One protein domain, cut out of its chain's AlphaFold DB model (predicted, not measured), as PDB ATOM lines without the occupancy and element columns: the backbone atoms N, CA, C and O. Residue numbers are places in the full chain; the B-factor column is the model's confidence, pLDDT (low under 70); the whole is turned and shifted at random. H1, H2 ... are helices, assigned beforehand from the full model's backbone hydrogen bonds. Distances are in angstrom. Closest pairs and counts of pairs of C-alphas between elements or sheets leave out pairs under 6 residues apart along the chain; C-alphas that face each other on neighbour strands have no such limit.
ATOM      1  N   LEU A  47     -19.392   5.563 -90.077       74.44
ATOM      2  CA  LEU A  47     -20.204   6.262 -89.088       74.44
ATOM      3  C   LEU A  47     -21.449   5.456 -88.713       74.44
ATOM      4  O   LEU A  47     -21.688   5.237 -87.532       74.44
ATOM      5  N   GLN A  48     -22.205   4.943 -89.683       77.00
ATOM      6  CA  GLN A  48     -23.382   4.129 -89.392       77.00
ATOM      7  C   GLN A  48     -23.019   2.902 -88.553       77.00
ATOM      8  O   GLN A  48     -23.697   2.643 -87.571       77.00
ATOM      9  N   ARG A  49     -21.922   2.196 -88.856       79.56
ATOM     10  CA  ARG A  49     -21.472   1.054 -88.037       79.56
ATOM     11  C   ARG A  49     -21.083   1.466 -86.620       79.56
ATOM     12  O   ARG A  49     -21.425   0.762 -85.677       79.56
ATOM     13  N   LYS A  50     -20.392   2.601 -86.474       82.69
ATOM     14  CA  LYS A  50     -19.957   3.116 -85.170       82.69
ATOM     15  C   LYS A  50     -21.136   3.559 -84.297       82.69
ATOM     16  O   LYS A  50     -21.138   3.280 -83.106       82.69
ATOM     17  N   TYR A  51     -22.128   4.233 -84.878       87.25
ATOM     18  CA  TYR A  51     -23.245   4.837 -84.145       87.25
ATOM     19  C   TYR A  51     -24.520   3.976 -84.122       87.25
ATOM     20  O   TYR A  51     -25.465   4.345 -83.434       87.25
ATOM     21  N   HIS A  52     -24.577   2.840 -84.832       89.00
ATOM     22  CA  HIS A  52     -25.803   2.038 -84.972       89.00
ATOM     23  C   HIS A  52     -26.424   1.648 -83.627       89.00
ATOM     24  O   HIS A  52     -27.605   1.900 -83.404       89.00
ATOM     25  N   ALA A  53     -25.634   1.050 -82.728       90.00
ATOM     26  CA  ALA A  53     -26.120   0.580 -81.430       90.00
ATOM     27  C   ALA A  53     -26.665   1.733 -80.568       90.00
ATOM     28  O   ALA A  53     -27.727   1.614 -79.953       90.00
ATOM     29  N   TYR A  54     -25.986   2.881 -80.599       93.12
ATOM     30  CA  TYR A  54     -26.448   4.100 -79.943       93.12
ATOM     31  C   TYR A  54     -27.766   4.611 -80.539       93.12
ATOM     32  O   TYR A  54     -28.738   4.757 -79.809       93.12
ATOM     33  N   LEU A  55     -27.853   4.795 -81.861       92.31
ATOM     34  CA  LEU A  55     -29.073   5.292 -82.516       92.31
ATOM     35  C   LEU A  55     -30.267   4.348 -82.314       92.31
ATOM     36  O   LEU A  55     -31.409   4.787 -82.187       92.31
ATOM     37  N   GLU A  56     -30.026   3.037 -82.283       93.19
ATOM     38  CA  GLU A  56     -31.071   2.049 -82.029       93.19
ATOM     39  C   GLU A  56     -31.602   2.136 -80.591       93.19
ATOM     40  O   GLU A  56     -32.817   2.106 -80.374       93.19
ATOM     41  N   THR A  57     -30.708   2.250 -79.605       92.25
ATOM     42  CA  THR A  57     -31.084   2.357 -78.187       92.25
ATOM     43  C   THR A  57     -31.726   3.707 -77.870       92.25
ATOM     44  O   THR A  57     -32.758   3.733 -77.198       92.25
ATOM     45  N   GLU A  58     -31.210   4.794 -78.444       94.38
ATOM     46  CA  GLU A  58     -31.791   6.138 -78.408       94.38
ATOM     47  C   GLU A  58     -33.215   6.132 -78.974       94.38
ATOM     48  O   GLU A  58     -34.163   6.544 -78.303       94.38
ATOM     49  N   ARG A  59     -33.406   5.579 -80.181       93.88
ATOM     50  CA  ARG A  59     -34.734   5.476 -80.798       93.88
ATOM     51  C   ARG A  59     -35.701   4.696 -79.914       93.88
ATOM     52  O   ARG A  59     -36.839   5.130 -79.761       93.88
ATOM     53  N   LYS A  60     -35.289   3.559 -79.347       93.00
ATOM     54  CA  LYS A  60     -36.148   2.754 -78.458       93.00
ATOM     55  C   LYS A  60     -36.549   3.539 -77.207       93.00
ATOM     56  O   LYS A  60     -37.730   3.570 -76.881       93.00
ATOM     57  N   TYR A  61     -35.602   4.220 -76.567       96.38
ATOM     58  CA  TYR A  61     -35.863   5.029 -75.377       96.38
ATOM     59  C   TYR A  61     -36.817   6.203 -75.663       96.38
ATOM     60  O   TYR A  61     -37.899   6.291 -75.077       96.38
ATOM     61  N   PHE A  62     -36.476   7.066 -76.625       95.88
ATOM     62  CA  PHE A  62     -37.259   8.272 -76.911       95.88
ATOM     63  C   PHE A  62     -38.592   7.990 -77.605       95.88
ATOM     64  O   PHE A  62     -39.550   8.738 -77.404       95.88
ATOM     65  N   SER A  63     -38.699   6.922 -78.406       94.81
ATOM     66  CA  SER A  63     -39.991   6.543 -78.993       94.81
ATOM     67  C   SER A  63     -40.995   6.101 -77.928       94.81
ATOM     68  O   SER A  63     -42.155   6.501 -78.019       94.81
ATOM     69  N   GLY A  64     -40.550   5.377 -76.891       94.06
ATOM     70  CA  GLY A  64     -41.384   5.021 -75.740       94.06
ATOM     71  C   GLY A  64     -41.862   6.253 -74.971       94.06
ATOM     72  O   GLY A  64     -43.059   6.402 -74.733       94.06
ATOM     73  N   LEU A  65     -40.965   7.205 -74.681       96.06
ATOM     74  CA  LEU A  65     -41.341   8.466 -74.027       96.06
ATOM     75  C   LEU A  65     -42.318   9.296 -74.867       96.06
ATOM     76  O   LEU A  65     -43.317   9.789 -74.349       96.06
ATOM     77  N   ARG A  66     -42.065   9.436 -76.172       96.62
ATOM     78  CA  ARG A  66     -42.953  10.178 -77.074       96.62
ATOM     79  C   ARG A  66     -44.341   9.544 -77.132       96.62
ATOM     80  O   ARG A  66     -45.333  10.247 -76.968       96.62
ATOM     81  N   ALA A  67     -44.402   8.222 -77.299       96.25
ATOM     82  CA  ALA A  67     -45.658   7.482 -77.291       96.25
ATOM     83  C   ALA A  67     -46.393   7.636 -75.952       96.25
ATOM     84  O   ALA A  67     -47.606   7.836 -75.945       96.25
ATOM     85  N   PHE A  68     -45.665   7.601 -74.831       97.44
ATOM     86  CA  PHE A  68     -46.220   7.883 -73.513       97.44
ATOM     87  C   PHE A  68     -46.848   9.281 -73.449       97.44
ATOM     88  O   PHE A  68     -48.011   9.378 -73.073       97.44
ATOM     89  N   TYR A  69     -46.140  10.343 -73.847       96.06
ATOM     90  CA  TYR A  69     -46.675  11.710 -73.793       96.06
ATOM     91  C   TYR A  69     -47.936  11.886 -74.645       96.06
ATOM     92  O   TYR A  69     -48.917  12.461 -74.168       96.06
ATOM     93  N   ASP A  70     -47.942  11.332 -75.860       95.38
ATOM     94  CA  ASP A  70     -49.105  11.380 -76.751       95.38
ATOM     95  C   ASP A  70     -50.319  10.670 -76.115       95.38
ATOM     96  O   ASP A  70     -51.453  11.142 -76.192       95.38
ATOM     97  N   GLN A  71     -50.091   9.552 -75.424       95.88
ATOM     98  CA  GLN A  71     -51.142   8.734 -74.808       95.88
ATOM     99  C   GLN A  71     -51.587   9.248 -73.431       95.88
ATOM    100  O   GLN A  71     -52.752   9.082 -73.053       95.88
ATOM    101  N   ALA A  72     -50.687   9.890 -72.685       95.81
ATOM    102  CA  ALA A  72     -50.913  10.362 -71.325       95.81
ATOM    103  C   ALA A  72     -52.049  11.387 -71.248       95.81
ATOM    104  O   ALA A  72     -52.803  11.404 -70.271       95.81
ATOM    105  N   ILE A  73     -52.232  12.194 -72.297       94.50
ATOM    106  CA  ILE A  73     -53.331  13.163 -72.394       94.50
ATOM    107  C   ILE A  73     -54.683  12.441 -72.336       94.50
ATOM    108  O   ILE A  73     -55.544  12.785 -71.524       94.50
ATOM    109  N   HIS A  74     -54.856  11.395 -73.143       94.81
ATOM    110  CA  HIS A  74     -56.095  10.619 -73.186       94.81
ATOM    111  C   HIS A  74     -56.358   9.916 -71.854       94.81
ATOM    112  O   HIS A  74     -57.458  10.005 -71.308       94.81
ATOM    113  N   ALA A  75     -55.331   9.265 -71.307       94.12
ATOM    114  CA  ALA A  75     -55.405   8.573 -70.030       94.12
ATOM    115  C   ALA A  75     -55.780   9.520 -68.872       94.12
ATOM    116  O   ALA A  75     -56.637   9.194 -68.051       94.12
ATOM    117  N   SER A  76     -55.217  10.732 -68.859       94.06
ATOM    118  CA  SER A  76     -55.538  11.765 -67.868       94.06
ATOM    119  C   SER A  76     -56.998  12.202 -67.951       94.06
ATOM    120  O   SER A  76     -57.678  12.266 -66.927       94.06
ATOM    121  N   VAL A  77     -57.509  12.461 -69.161       93.75
ATOM    122  CA  VAL A  77     -58.916  12.842 -69.368       93.75
ATOM    123  C   VAL A  77     -59.855  11.751 -68.857       93.75
ATOM    124  O   VAL A  77     -60.830  12.059 -68.168       93.75
ATOM    125  N   ILE A  78     -59.548  10.484 -69.144       92.69
ATOM    126  CA  ILE A  78     -60.346   9.344 -68.679       92.69
ATOM    127  C   ILE A  78     -60.348   9.280 -67.150       92.69
ATOM    128  O   ILE A  78     -61.414   9.263 -66.536       92.69
ATOM    129  N   ASN A  79     -59.177   9.326 -66.514       90.94
ATOM    130  CA  ASN A  79     -59.077   9.245 -65.060       90.94
ATOM    131  C   ASN A  79     -59.757  10.411 -64.336       90.94
ATOM    132  O   ASN A  79     -60.419  10.196 -63.321       90.94
ATOM    133  N   ILE A  80     -59.663  11.631 -64.871       89.75
ATOM    134  CA  ILE A  80     -60.355  12.803 -64.316       89.75
ATOM    135  C   ILE A  80     -61.875  12.614 -64.365       89.75
ATOM    136  O   ILE A  80     -62.573  12.987 -63.422       89.75
ATOM    137  N   ARG A  81     -62.396  12.060 -65.465       89.44
ATOM    138  CA  ARG A  81     -63.840  11.975 -65.718       89.44
ATOM    139  C   ARG A  81     -64.499  10.757 -65.092       89.44
ATOM    140  O   ARG A  81     -65.629  10.879 -64.636       89.44
ATOM    141  N   CYS A  82     -63.828   9.608 -65.071       88.88
ATOM    142  CA  CYS A  82     -64.415   8.362 -64.581       88.88
ATOM    143  C   CYS A  82     -63.482   7.499 -63.718       88.88
ATOM    144  O   CYS A  82     -63.853   6.382 -63.366       88.88
ATOM    145  N   GLY A  83     -62.297   7.983 -63.327       83.12
ATOM    146  CA  GLY A  83     -61.399   7.241 -62.427       83.12
ATOM    147  C   GLY A  83     -61.973   7.064 -61.014       83.12
ATOM    148  O   GLY A  83     -61.675   6.097 -60.313       83.12
ATOM    149  N   LYS A  84     -62.864   7.968 -60.589       82.62
ATOM    150  CA  LYS A  84     -63.582   7.871 -59.306       82.62
ATOM    151  C   LYS A  84     -64.864   7.037 -59.372       82.62
ATOM    152  O   LYS A  84     -65.453   6.792 -58.325       82.62
ATOM    153  N   GLU A  85     -65.263   6.562 -60.551       84.69
ATOM    154  CA  GLU A  85     -66.449   5.716 -60.725       84.69
ATOM    155  C   GLU A  85     -66.136   4.252 -60.430       84.69
ATOM    156  O   GLU A  85     -64.987   3.817 -60.554       84.69
ATOM    157  N   ILE A  86     -67.122   3.489 -59.942       83.38
ATOM    158  CA  ILE A  86     -66.934   2.058 -59.649       83.38
ATOM    159  C   ILE A  86     -66.594   1.341 -60.958       83.38
ATOM    160  O   ILE A  86     -67.261   1.564 -61.975       83.38
ATOM    161  N   LYS A  87     -65.558   0.493 -60.917       82.62
ATOM    162  CA  LYS A  87     -65.097  -0.271 -62.077       82.62
ATOM    163  C   LYS A  87     -66.256  -1.079 -62.668       82.62
ATOM    164  O   LYS A  87     -67.006  -1.714 -61.932       82.62
ATOM    165  N   ASP A  88     -66.419  -0.996 -63.982       83.56
ATOM    166  CA  ASP A  88     -67.459  -1.651 -64.781       83.56
ATOM    167  C   ASP A  88     -68.909  -1.228 -64.489       83.56
ATOM    168  O   ASP A  88     -69.849  -1.826 -65.025       83.56
ATOM    169  N   SER A  89     -69.113  -0.157 -63.715       88.81
ATOM    170  CA  SER A  89     -70.448   0.397 -63.477       88.81
ATOM    171  C   SER A  89     -71.086   0.954 -64.763       88.81
ATOM    172  O   SER A  89     -70.379   1.437 -65.656       88.81
ATOM    173  N   PRO A  90     -72.431   0.958 -64.870       90.06
ATOM    174  CA  PRO A  90     -73.129   1.563 -66.007       90.06
ATOM    175  C   PRO A  90     -72.766   3.039 -66.224       90.06
ATOM    176  O   PRO A  90     -72.644   3.478 -67.364       90.06
ATOM    177  N   GLN A  91     -72.536   3.790 -65.138       89.06
ATOM    178  CA  GLN A  91     -72.073   5.181 -65.198       89.06
ATOM    179  C   GLN A  91     -70.682   5.295 -65.819       89.06
ATOM    180  O   GLN A  91     -70.498   6.086 -66.742       89.06
ATOM    181  N   GLN A  92     -69.719   4.474 -65.380       89.81
ATOM    182  CA  GLN A  92     -68.377   4.473 -65.962       89.81
ATOM    183  C   GLN A  92     -68.422   4.142 -67.458       89.81
ATOM    184  O   GLN A  92     -67.808   4.843 -68.259       89.81
ATOM    185  N   LYS A  93     -69.188   3.116 -67.848       90.88
ATOM    186  CA  LYS A  93     -69.342   2.722 -69.256       90.88
ATOM    187  C   LYS A  93     -69.979   3.829 -70.096       90.88
ATOM    188  O   LYS A  93     -69.489   4.109 -71.185       90.88
ATOM    189  N   GLY A  94     -71.004   4.505 -69.573       91.50
ATOM    190  CA  GLY A  94     -71.630   5.648 -70.243       91.50
ATOM    191  C   GLY A  94     -70.658   6.810 -70.472       91.50
ATOM    192  O   GLY A  94     -70.591   7.345 -71.579       91.50
ATOM    193  N   ILE A  95     -69.855   7.160 -69.460       91.00
ATOM    194  CA  ILE A  95     -68.829   8.207 -69.579       91.00
ATOM    195  C   ILE A  95     -67.744   7.792 -70.583       91.00
ATOM    196  O   ILE A  95     -67.336   8.610 -71.404       91.00
ATOM    197  N   LEU A  96     -67.302   6.531 -70.566       91.88
ATOM    198  CA  LEU A  96     -66.311   6.022 -71.517       91.88
ATOM    199  C   LEU A  96     -66.814   6.085 -72.961       91.88
ATOM    200  O   LEU A  96     -66.108   6.623 -73.806       91.88
ATOM    201  N   SER A  97     -68.044   5.643 -73.240       91.88
ATOM    202  CA  SER A  97     -68.640   5.762 -74.577       91.88
ATOM    203  C   SER A  97     -68.738   7.217 -75.044       91.88
ATOM    204  O   SER A  97     -68.474   7.524 -76.207       91.88
ATOM    205  N   GLN A  98     -69.065   8.140 -74.136       93.69
ATOM    206  CA  GLN A  98     -69.077   9.565 -74.454       93.69
ATOM    207  C   GLN A  98     -67.668  10.087 -74.779       93.69
ATOM    208  O   GLN A  98     -67.492  10.843 -75.736       93.69
ATOM    209  N   LEU A  99     -66.652   9.691 -74.015       93.50
ATOM    210  CA  LEU A  99     -65.263  10.084 -74.266       93.50
ATOM    211  C   LEU A  99     -64.729   9.508 -75.583       93.50
ATOM    212  O   LEU A  99     -64.088  10.238 -76.340       93.50
ATOM    213  N   GLU A 100     -65.052   8.254 -75.896       94.25
ATOM    214  CA  GLU A 100     -64.724   7.617 -77.176       94.25
ATOM    215  C   GLU A 100     -65.318   8.381 -78.359       94.25
ATOM    216  O   GLU A 100     -64.613   8.658 -79.330       94.25
ATOM    217  N   SER A 101     -66.578   8.816 -78.248       93.44
ATOM    218  CA  SER A 101     -67.225   9.628 -79.287       93.44
ATOM    219  C   SER A 101     -66.545  10.988 -79.514       93.44
ATOM    220  O   SER A 101     -66.617  11.539 -80.609       93.44
ATOM    221  N   ASN A 102     -65.814  11.491 -78.512       93.25
ATOM    222  CA  ASN A 102     -65.027  12.725 -78.577       93.25
ATOM    223  C   ASN A 102     -63.554  12.486 -78.972       93.25
ATOM    224  O   ASN A 102     -62.724  13.381 -78.817       93.25
ATOM    225  N   GLY A 103     -63.207  11.288 -79.455       93.31
ATOM    226  CA  GLY A 103     -61.859  10.953 -79.923       93.31
ATOM    227  C   GLY A 103     -60.871  10.552 -78.822       93.31
ATOM    228  O   GLY A 103     -59.673  10.435 -79.083       93.31
ATOM    229  N   ILE A 104     -61.333  10.322 -77.588       95.19
ATOM    230  CA  ILE A 104     -60.482   9.818 -76.506       95.19
ATOM    231  C   ILE A 104     -60.417   8.290 -76.570       95.19
ATOM    232  O   ILE A 104     -61.448   7.636 -76.549       95.19
ATOM    233  N   ASN A 105     -59.215   7.708 -76.615       93.69
ATOM    234  CA  ASN A 105     -59.036   6.263 -76.756       93.69
ATOM    235  C   ASN A 105     -58.752   5.577 -75.401       93.69
ATOM    236  O   ASN A 105     -57.664   5.771 -74.852       93.69
ATOM    237  N   PRO A 106     -59.646   4.714 -74.878       90.38
ATOM    238  CA  PRO A 106     -59.436   4.029 -73.601       90.38
ATOM    239  C   PRO A 106     -58.252   3.070 -73.576       90.38
ATOM    240  O   PRO A 106     -57.666   2.845 -72.518       90.38
ATOM    241  N   LYS A 107     -57.823   2.557 -74.737       91.94
ATOM    242  CA  LYS A 107     -56.635   1.693 -74.833       91.94
ATOM    243  C   LYS A 107     -55.362   2.412 -74.378       91.94
ATOM    244  O   LYS A 107     -54.397   1.760 -73.987       91.94
ATOM    245  N   PHE A 108     -55.355   3.747 -74.399       94.38
ATOM    246  CA  PHE A 108     -54.205   4.550 -73.992       94.38
ATOM    247  C   PHE A 108     -53.982   4.567 -72.474       94.38
ATOM    248  O   PHE A 108     -52.869   4.866 -72.047       94.38
ATOM    249  N   LEU A 109     -54.958   4.148 -71.656       91.81
ATOM    250  CA  LEU A 109     -54.715   3.859 -70.234       91.81
ATOM    251  C   LEU A 109     -53.639   2.781 -70.077       91.81
ATOM    252  O   LEU A 109     -52.659   2.965 -69.365       91.81
ATOM    253  N   PHE A 110     -53.804   1.671 -70.795       93.19
ATOM    254  CA  PHE A 110     -52.862   0.560 -70.773       93.19
ATOM    255  C   PHE A 110     -51.556   0.900 -71.498       93.19
ATOM    256  O   PHE A 110     -50.474   0.731 -70.940       93.19
ATOM    257  N   LEU A 111     -51.654   1.413 -72.730       95.00
ATOM    258  CA  LEU A 111     -50.476   1.676 -73.559       95.00
ATOM    259  C   LEU A 111     -49.555   2.738 -72.949       95.00
ATOM    260  O   LEU A 111     -48.342   2.600 -73.068       95.00
ATOM    261  N   SER A 112     -50.094   3.747 -72.254       96.38
ATOM    262  CA  SER A 112     -49.251   4.758 -71.600       96.38
ATOM    263  C   SER A 112     -48.365   4.139 -70.515       96.38
ATOM    264  O   SER A 112     -47.176   4.446 -70.463       96.38
ATOM    265  N   LYS A 113     -48.897   3.208 -69.706       95.38
ATOM    266  CA  LYS A 113     -48.106   2.462 -68.713       95.38
ATOM    267  C   LYS A 113     -46.996   1.653 -69.371       95.38
ATOM    268  O   LYS A 113     -45.842   1.753 -68.969       95.38
ATOM    269  N   VAL A 114     -47.352   0.883 -70.400       95.50
ATOM    270  CA  VAL A 114     -46.411   0.021 -71.120       95.50
ATOM    271  C   VAL A 114     -45.294   0.837 -71.763       95.50
ATOM    272  O   VAL A 114     -44.133   0.523 -71.552       95.50
ATOM    273  N   ASN A 115     -45.615   1.904 -72.497       96.50
ATOM    274  CA  ASN A 115     -44.609   2.700 -73.203       96.50
ATOM    275  C   ASN A 115     -43.650   3.418 -72.244       96.50
ATOM    276  O   ASN A 115     -42.454   3.507 -72.523       96.50
ATOM    277  N   LEU A 116     -44.151   3.894 -71.098       96.94
ATOM    278  CA  LEU A 116     -43.304   4.497 -70.069       96.94
ATOM    279  C   LEU A 116     -42.397   3.459 -69.397       96.94
ATOM    280  O   LEU A 116     -41.209   3.713 -69.205       96.94
ATOM    281  N   TRP A 117     -42.934   2.279 -69.081       96.19
ATOM    282  CA  TRP A 117     -42.155   1.169 -68.533       96.19
ATOM    283  C   TRP A 117     -41.096   0.669 -69.525       96.19
ATOM    284  O   TRP A 117     -39.937   0.493 -69.153       96.19
ATOM    285  N   GLU A 118     -41.447   0.506 -70.802       93.69
ATOM    286  CA  GLU A 118     -40.501   0.133 -71.852       93.69
ATOM    287  C   GLU A 118     -39.378   1.169 -71.961       93.69
ATOM    288  O   GLU A 118     -38.208   0.785 -71.957       93.69
ATOM    289  N   ALA A 119     -39.699   2.468 -71.979       95.62
ATOM    290  CA  ALA A 119     -38.695   3.531 -71.978       95.62
ATOM    291  C   ALA A 119     -37.763   3.424 -70.761       95.62
ATOM    292  O   ALA A 119     -36.539   3.405 -70.915       95.62
ATOM    293  N   PHE A 120     -38.326   3.260 -69.563       95.56
ATOM    294  CA  PHE A 120     -37.547   3.056 -68.345       95.56
ATOM    295  C   PHE A 120     -36.633   1.823 -68.434       95.56
ATOM    296  O   PHE A 120     -35.453   1.910 -68.110       95.56
ATOM    297  N   SER A 121     -37.111   0.700 -68.978       92.06
ATOM    298  CA  SER A 121     -36.301  -0.517 -69.142       92.06
ATOM    299  C   SER A 121     -35.097  -0.338 -70.085       92.06
ATOM    300  O   SER A 121     -34.124  -1.091 -70.000       92.06
ATOM    301  N   LYS A 122     -35.144   0.640 -71.006       93.19
ATOM    302  CA  LYS A 122     -34.091   0.886 -72.009       93.19
ATOM    303  C   LYS A 122     -33.105   1.981 -71.626       93.19
ATOM    304  O   LYS A 122     -32.040   2.043 -72.242       93.19
ATOM    305  N   ILE A 123     -33.406   2.791 -70.610       95.00
ATOM    306  CA  ILE A 123     -32.585   3.950 -70.239       95.00
ATOM    307  C   ILE A 123     -31.129   3.565 -69.939       95.00
ATOM    308  O   ILE A 123     -30.211   4.178 -70.471       95.00
ATOM    309  N   LYS A 124     -30.894   2.485 -69.177       92.62
ATOM    310  CA  LYS A 124     -29.538   2.033 -68.816       92.62
ATOM    311  C   LYS A 124     -28.732   1.606 -70.041       92.62
ATOM    312  O   LYS A 124     -27.545   1.901 -70.135       92.62
ATOM    313  N   THR A 125     -29.369   0.913 -70.987       92.12
ATOM    314  CA  THR A 125     -28.710   0.485 -72.227       92.12
ATOM    315  C   THR A 125     -28.358   1.690 -73.094       92.12
ATOM    316  O   THR A 125     -27.240   1.765 -73.590       92.12
ATOM    317  N   TYR A 126     -29.274   2.653 -73.223       94.94
ATOM    318  CA  TYR A 126     -29.023   3.912 -73.925       94.94
ATOM    319  C   TYR A 126     -27.848   4.689 -73.309       94.94
ATOM    320  O   TYR A 126     -26.899   5.027 -74.013       94.94
ATOM    321  N   GLN A 127     -27.857   4.886 -71.989       94.75
ATOM    322  CA  GLN A 127     -26.786   5.566 -71.252       94.75
ATOM    323  C   GLN A 127     -25.432   4.844 -71.405       94.75
ATOM    324  O   GLN A 127     -24.400   5.474 -71.634       94.75
ATOM    325  N   SER A 128     -25.420   3.505 -71.379       93.12
ATOM    326  CA  SER A 128     -24.201   2.721 -71.612       93.12
ATOM    327  C   SER A 128     -23.635   2.910 -73.024       93.12
ATOM    328  O   SER A 128     -22.431   3.121 -73.176       93.12
ATOM    329  N   GLU A 129     -24.477   2.875 -74.062       93.38
ATOM    330  CA  GLU A 129     -24.037   3.120 -75.443       93.38
ATOM    331  C   GLU A 129     -23.588   4.573 -75.655       93.38
ATOM    332  O   GLU A 129     -22.609   4.818 -76.362       93.38
ATOM    333  N   PHE A 130     -24.233   5.537 -74.987       94.00
ATOM    334  CA  PHE A 130     -23.780   6.926 -74.965       94.00
ATOM    335  C   PHE A 130     -22.364   7.030 -74.382       94.00
ATOM    336  O   PHE A 130     -21.466   7.583 -75.024       94.00
ATOM    337  N   ARG A 131     -22.115   6.428 -73.212       92.62
ATOM    338  CA  ARG A 131     -20.782   6.412 -72.586       92.62
ATOM    339  C   ARG A 131     -19.720   5.816 -73.492       92.62
ATOM    340  O   ARG A 131     -18.659   6.411 -73.638       92.62
ATOM    341  N   LYS A 132     -20.001   4.682 -74.138       92.06
ATOM    342  CA  LYS A 132     -19.047   4.024 -75.048       92.06
ATOM    343  C   LYS A 132     -18.573   4.937 -76.183       92.06
ATOM    344  O   LYS A 132     -17.457   4.770 -76.662       92.06
ATOM    345  N   LEU A 133     -19.409   5.874 -76.631       90.81
ATOM    346  CA  LEU A 133     -19.105   6.748 -77.766       90.81
ATOM    347  C   LEU A 133     -18.611   8.140 -77.372       90.81
ATOM    348  O   LEU A 133     -17.898   8.770 -78.159       90.81
ATOM    349  N   PHE A 134     -19.016   8.632 -76.201       90.06
ATOM    350  CA  PHE A 134     -18.868  10.038 -75.831       90.06
ATOM    351  C   PHE A 134     -18.172  10.271 -74.483       90.06
ATOM    352  O   PHE A 134     -17.995  11.433 -74.121       90.06
ATOM    353  N   SER A 135     -17.731   9.228 -73.769       88.38
ATOM    354  CA  SER A 135     -17.045   9.361 -72.468       88.38
ATOM    355  C   SER A 135     -15.837  10.296 -72.513       88.38
ATOM    356  O   SER A 135     -15.658  11.108 -71.618       88.38
ATOM    357  N   GLU A 136     -15.046  10.260 -73.587       90.12
ATOM    358  CA  GLU A 136     -13.865  11.123 -73.750       90.12
ATOM    359  C   GLU A 136     -14.209  12.615 -73.906       90.12
ATOM    360  O   GLU A 136     -13.343  13.476 -73.771       90.12
ATOM    361  N   LYS A 137     -15.465  12.937 -74.237       89.31
ATOM    362  CA  LYS A 137     -15.915  14.300 -74.554       89.31
ATOM    363  C   LYS A 137     -16.684  14.966 -73.420       89.31
ATOM    364  O   LYS A 137     -16.999  16.150 -73.527       89.31
ATOM    365  N   VAL A 138     -17.030  14.217 -72.376       89.38
ATOM    366  CA  VAL A 138     -17.898  14.675 -71.292       89.38
ATOM    367  C   VAL A 138     -17.211  14.390 -69.965       89.38
ATOM    368  O   VAL A 138     -16.604  13.343 -69.780       89.38
ATOM    369  N   ASN A 139     -17.302  15.331 -69.028       92.62
ATOM    370  CA  ASN A 139     -16.816  15.113 -67.671       92.62
ATOM    371  C   ASN A 139     -17.581  13.946 -67.013       92.62
ATOM    372  O   ASN A 139     -18.813  13.943 -66.999       92.62
ATOM    373  N   GLU A 140     -16.846  12.974 -66.471       91.81
ATOM    374  CA  GLU A 140     -17.410  11.725 -65.946       91.81
ATOM    375  C   GLU A 140     -18.343  11.943 -64.748       91.81
ATOM    376  O   GLU A 140     -19.424  11.359 -64.709       91.81
ATOM    377  N   GLU A 141     -17.978  12.824 -63.813       92.75
ATOM    378  CA  GLU A 141     -18.806  13.150 -62.642       92.75
ATOM    379  C   GLU A 141     -20.133  13.788 -63.071       92.75
ATOM    380  O   GLU A 141     -21.205  13.358 -62.653       92.75
ATOM    381  N   THR A 142     -20.072  14.753 -63.990       92.56
ATOM    382  CA  THR A 142     -21.269  15.417 -64.527       92.56
ATOM    383  C   THR A 142     -22.168  14.427 -65.269       92.56
ATOM    384  O   THR A 142     -23.391  14.496 -65.162       92.56
ATOM    385  N   LEU A 143     -21.575  13.499 -66.023       93.38
ATOM    386  CA  LEU A 143     -22.325  12.475 -66.741       93.38
ATOM    387  C   LEU A 143     -22.994  11.484 -65.778       93.38
ATOM    388  O   LEU A 143     -24.163  11.162 -65.970       93.38
ATOM    389  N   ASN A 144     -22.294  11.047 -64.725       93.94
ATOM    390  CA  ASN A 144     -22.858  10.201 -63.666       93.94
ATOM    391  C   ASN A 144     -24.088  10.860 -63.027       93.94
ATOM    392  O   ASN A 144     -25.153  10.242 -62.980       93.94
ATOM    393  N   ASP A 145     -23.956  12.126 -62.627       95.31
ATOM    394  CA  ASP A 145     -25.031  12.907 -62.015       95.31
ATOM    395  C   ASP A 145     -26.253  13.042 -62.932       95.31
ATOM    396  O   ASP A 145     -27.393  12.894 -62.487       95.31
ATOM    397  N   LEU A 146     -26.040  13.349 -64.217       94.50
ATOM    398  CA  LEU A 146     -27.130  13.511 -65.182       94.50
ATOM    399  C   LEU A 146     -27.866  12.197 -65.429       94.50
ATOM    400  O   LEU A 146     -29.096  12.174 -65.414       94.50
ATOM    401  N   GLU A 147     -27.128  11.107 -65.619       95.44
ATOM    402  CA  GLU A 147     -27.724   9.799 -65.857       95.44
ATOM    403  C   GLU A 147     -28.503   9.283 -64.647       95.44
ATOM    404  O   GLU A 147     -29.562   8.674 -64.806       95.44
ATOM    405  N   GLU A 148     -27.999   9.517 -63.435       95.31
ATOM    406  CA  GLU A 148     -28.699   9.152 -62.207       95.31
ATOM    407  C   GLU A 148     -29.979   9.968 -62.030       95.31
ATOM    408  O   GLU A 148     -31.041   9.399 -61.777       95.31
ATOM    409  N   ARG A 149     -29.917  11.287 -62.248       95.88
ATOM    410  CA  ARG A 149     -31.105  12.150 -62.205       95.88
ATOM    411  C   ARG A 149     -32.147  11.730 -63.233       95.88
ATOM    412  O   ARG A 149     -33.324  11.664 -62.891       95.88
ATOM    413  N   GLU A 150     -31.738  11.429 -64.463       96.19
ATOM    414  CA  GLU A 150     -32.644  10.973 -65.519       96.19
ATOM    415  C   GLU A 150     -33.343   9.666 -65.120       96.19
ATOM    416  O   GLU A 150     -34.570   9.583 -65.183       96.19
ATOM    417  N   ARG A 151     -32.586   8.674 -64.622       94.81
ATOM    418  CA  ARG A 151     -33.147   7.406 -64.125       94.81
ATOM    419  C   ARG A 151     -34.154   7.635 -63.007       94.81
ATOM    420  O   ARG A 151     -35.277   7.154 -63.115       94.81
ATOM    421  N   ASN A 152     -33.782   8.418 -62.000       93.94
ATOM    422  CA  ASN A 152     -34.629   8.676 -60.838       93.94
ATOM    423  C   ASN A 152     -35.920   9.413 -61.227       93.94
ATOM    424  O   ASN A 152     -36.993   9.073 -60.737       93.94
ATOM    425  N   ILE A 153     -35.849  10.397 -62.132       94.50
ATOM    426  CA  ILE A 153     -37.032  11.138 -62.600       94.50
ATOM    427  C   ILE A 153     -37.974  10.223 -63.385       94.50
ATOM    428  O   ILE A 153     -39.183  10.238 -63.148       94.50
ATOM    429  N   VAL A 154     -37.440   9.432 -64.320       95.50
ATOM    430  CA  VAL A 154     -38.256   8.525 -65.141       95.50
ATOM    431  C   VAL A 154     -38.883   7.433 -64.276       95.50
ATOM    432  O   VAL A 154     -40.051   7.109 -64.471       95.50
ATOM    433  N   GLU A 155     -38.155   6.913 -63.291       94.75
ATOM    434  CA  GLU A 155     -38.665   5.927 -62.340       94.75
ATOM    435  C   GLU A 155     -39.784   6.490 -61.452       94.75
ATOM    436  O   GLU A 155     -40.848   5.885 -61.316       94.75
ATOM    437  N   GLN A 156     -39.589   7.682 -60.883       93.25
ATOM    438  CA  GLN A 156     -40.621   8.347 -60.083       93.25
ATOM    439  C   GLN A 156     -41.881   8.607 -60.909       93.25
ATOM    440  O   GLN A 156     -42.994   8.353 -60.441       93.25
ATOM    441  N   LEU A 157     -41.712   9.077 -62.150       95.19
ATOM    442  CA  LEU A 157     -42.818   9.269 -63.082       95.19
ATOM    443  C   LEU A 157     -43.518   7.944 -63.389       95.19
ATOM    444  O   LEU A 157     -44.745   7.903 -63.375       95.19
ATOM    445  N   LEU A 158     -42.763   6.868 -63.628       96.00
ATOM    446  CA  LEU A 158     -43.288   5.532 -63.900       96.00
ATOM    447  C   LEU A 158     -44.222   5.064 -62.790       96.00
ATOM    448  O   LEU A 158     -45.392   4.778 -63.047       96.00
ATOM    449  N   TRP A 159     -43.737   5.017 -61.553       94.88
ATOM    450  CA  TRP A 159     -44.524   4.475 -60.449       94.88
ATOM    451  C   TRP A 159     -45.689   5.379 -60.061       94.88
ATOM    452  O   TRP A 159     -46.784   4.886 -59.774       94.88
ATOM    453  N   ALA A 160     -45.508   6.699 -60.149       94.00
ATOM    454  CA  ALA A 160     -46.612   7.635 -59.993       94.00
ATOM    455  C   ALA A 160     -47.679   7.448 -61.073       94.00
ATOM    456  O   ALA A 160     -48.872   7.503 -60.771       94.00
ATOM    457  N   TRP A 161     -47.270   7.172 -62.310       95.56
ATOM    458  CA  TRP A 161     -48.189   6.915 -63.407       95.56
ATOM    459  C   TRP A 161     -48.947   5.599 -63.231       95.56
ATOM    460  O   TRP A 161     -50.166   5.579 -63.380       95.56
ATOM    461  N   PHE A 162     -48.270   4.517 -62.838       94.50
ATOM    462  CA  PHE A 162     -48.927   3.248 -62.507       94.50
ATOM    463  C   PHE A 162     -49.992   3.435 -61.425       94.50
ATOM    464  O   PHE A 162     -51.132   3.001 -61.596       94.50
ATOM    465  N   LEU A 163     -49.655   4.141 -60.345       92.44
ATOM    466  CA  LEU A 163     -50.594   4.415 -59.265       92.44
ATOM    467  C   LEU A 163     -51.761   5.301 -59.721       92.44
ATOM    468  O   LEU A 163     -52.909   5.020 -59.383       92.44
ATOM    469  N   PHE A 164     -51.481   6.339 -60.512       91.69
ATOM    470  CA  PHE A 164     -52.499   7.225 -61.069       91.69
ATOM    471  C   PHE A 164     -53.496   6.466 -61.950       91.69
ATOM    472  O   PHE A 164     -54.698   6.699 -61.842       91.69
ATOM    473  N   ILE A 165     -53.017   5.558 -62.804       92.00
ATOM    474  CA  ILE A 165     -53.850   4.768 -63.716       92.00
ATOM    475  C   ILE A 165     -54.646   3.698 -62.970       92.00
ATOM    476  O   ILE A 165     -55.859   3.611 -63.152       92.00
ATOM    477  N   ASP A 166     -53.987   2.903 -62.129       89.50
ATOM    478  CA  ASP A 166     -54.612   1.723 -61.527       89.50
ATOM    479  C   ASP A 166     -55.428   2.067 -60.276       89.50
ATOM    480  O   ASP A 166     -56.432   1.416 -59.989       89.50
ATOM    481  N   ASN A 167     -55.035   3.111 -59.541       88.44
ATOM    482  CA  ASN A 167     -55.656   3.496 -58.277       88.44
ATOM    483  C   ASN A 167     -55.845   5.024 -58.144       88.44
ATOM    484  O   ASN A 167     -55.381   5.627 -57.169       88.44
ATOM    485  N   PRO A 168     -56.611   5.671 -59.044       86.19
ATOM    486  CA  PRO A 168     -56.790   7.132 -59.077       86.19
ATOM    487  C   PRO A 168     -57.458   7.732 -57.824       86.19
ATOM    488  O   PRO A 168     -57.595   8.950 -57.710       86.19
ATOM    489  N   ARG A 169     -57.931   6.896 -56.893       83.75
ATOM    490  CA  ARG A 169     -58.624   7.314 -55.667       83.75
ATOM    491  C   ARG A 169     -57.725   7.373 -54.438       83.75
ATOM    492  O   ARG A 169     -58.191   7.876 -53.419       83.75
ATOM    493  N   ILE A 170     -56.503   6.841 -54.501       85.00
ATOM    494  CA  ILE A 170     -55.619   6.791 -53.334       85.00
ATOM    495  C   ILE A 170     -55.207   8.224 -52.966       85.00
ATOM    496  O   ILE A 170     -54.567   8.903 -53.771       85.00
ATOM    497  N   PRO A 171     -55.579   8.721 -51.772       83.31
ATOM    498  CA  PRO A 171     -55.173  10.044 -51.339       83.31
ATOM    499  C   PRO A 171     -53.716   9.998 -50.872       83.31
ATOM    500  O   PRO A 171     -53.401   9.352 -49.875       83.31
TER     501      PRO A 171
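AT A GLANCE: This is residues 47 to 171 of the 469 residues of an uncharacterized protein of Clostridiales bacterium (UniProt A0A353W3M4). Three long helices, H1, H3 and H4, make a flat up-and-down bundle, each running against the one before it, with H3 between H1 and H4; short H2 packs on the end of H1, beyond the bundle. The printed part has 125 residues with four named helices, H1 to H4 in chain order, and no named strand: all helix. It is loose, with a radius of gyration of the C-alphas of 18.6 A, spanning 60 by 33 by 16 A.

HOW THE PARTS SIT: The hub H1, residues 47 to 82, touches H3, residues 107 to 137, opposite ways at a shallow tilt of 30 degrees; the closest C-alphas, of Tyr 61 and Ala 119, are 4.7 A apart. H3 and H4, residues 140 to 166, form a hairpin at a shallow tilt of 5 degrees; the closest C-alphas, of Leu 116 and Leu 158, are 6.3 A apart. H1 touches H2, residues 90 to 101, with residues 78 to 82 alone, at a steep tilt of 53 degrees; the C-alphas of Cys 82 and Gln 92 are closest, 5.7 A apart. Every O i to N i+4 pair is within hydrogen-bond range in H2 and H4, 28 of 32 in H1 and 22 of 27 in H3.

IN THESE COORDINATES: H1 begins at C-alpha 47 (-20.204, 6.262, -89.088) and is 50.6 A long; H3 is 42.6 A, and H4, 38.8 A, ends at C-alpha 166 (-54.612, 1.723, -61.527).

THE WHOLE: The printed part has no cut and no long link, and no printed residue is under pLDDT 70.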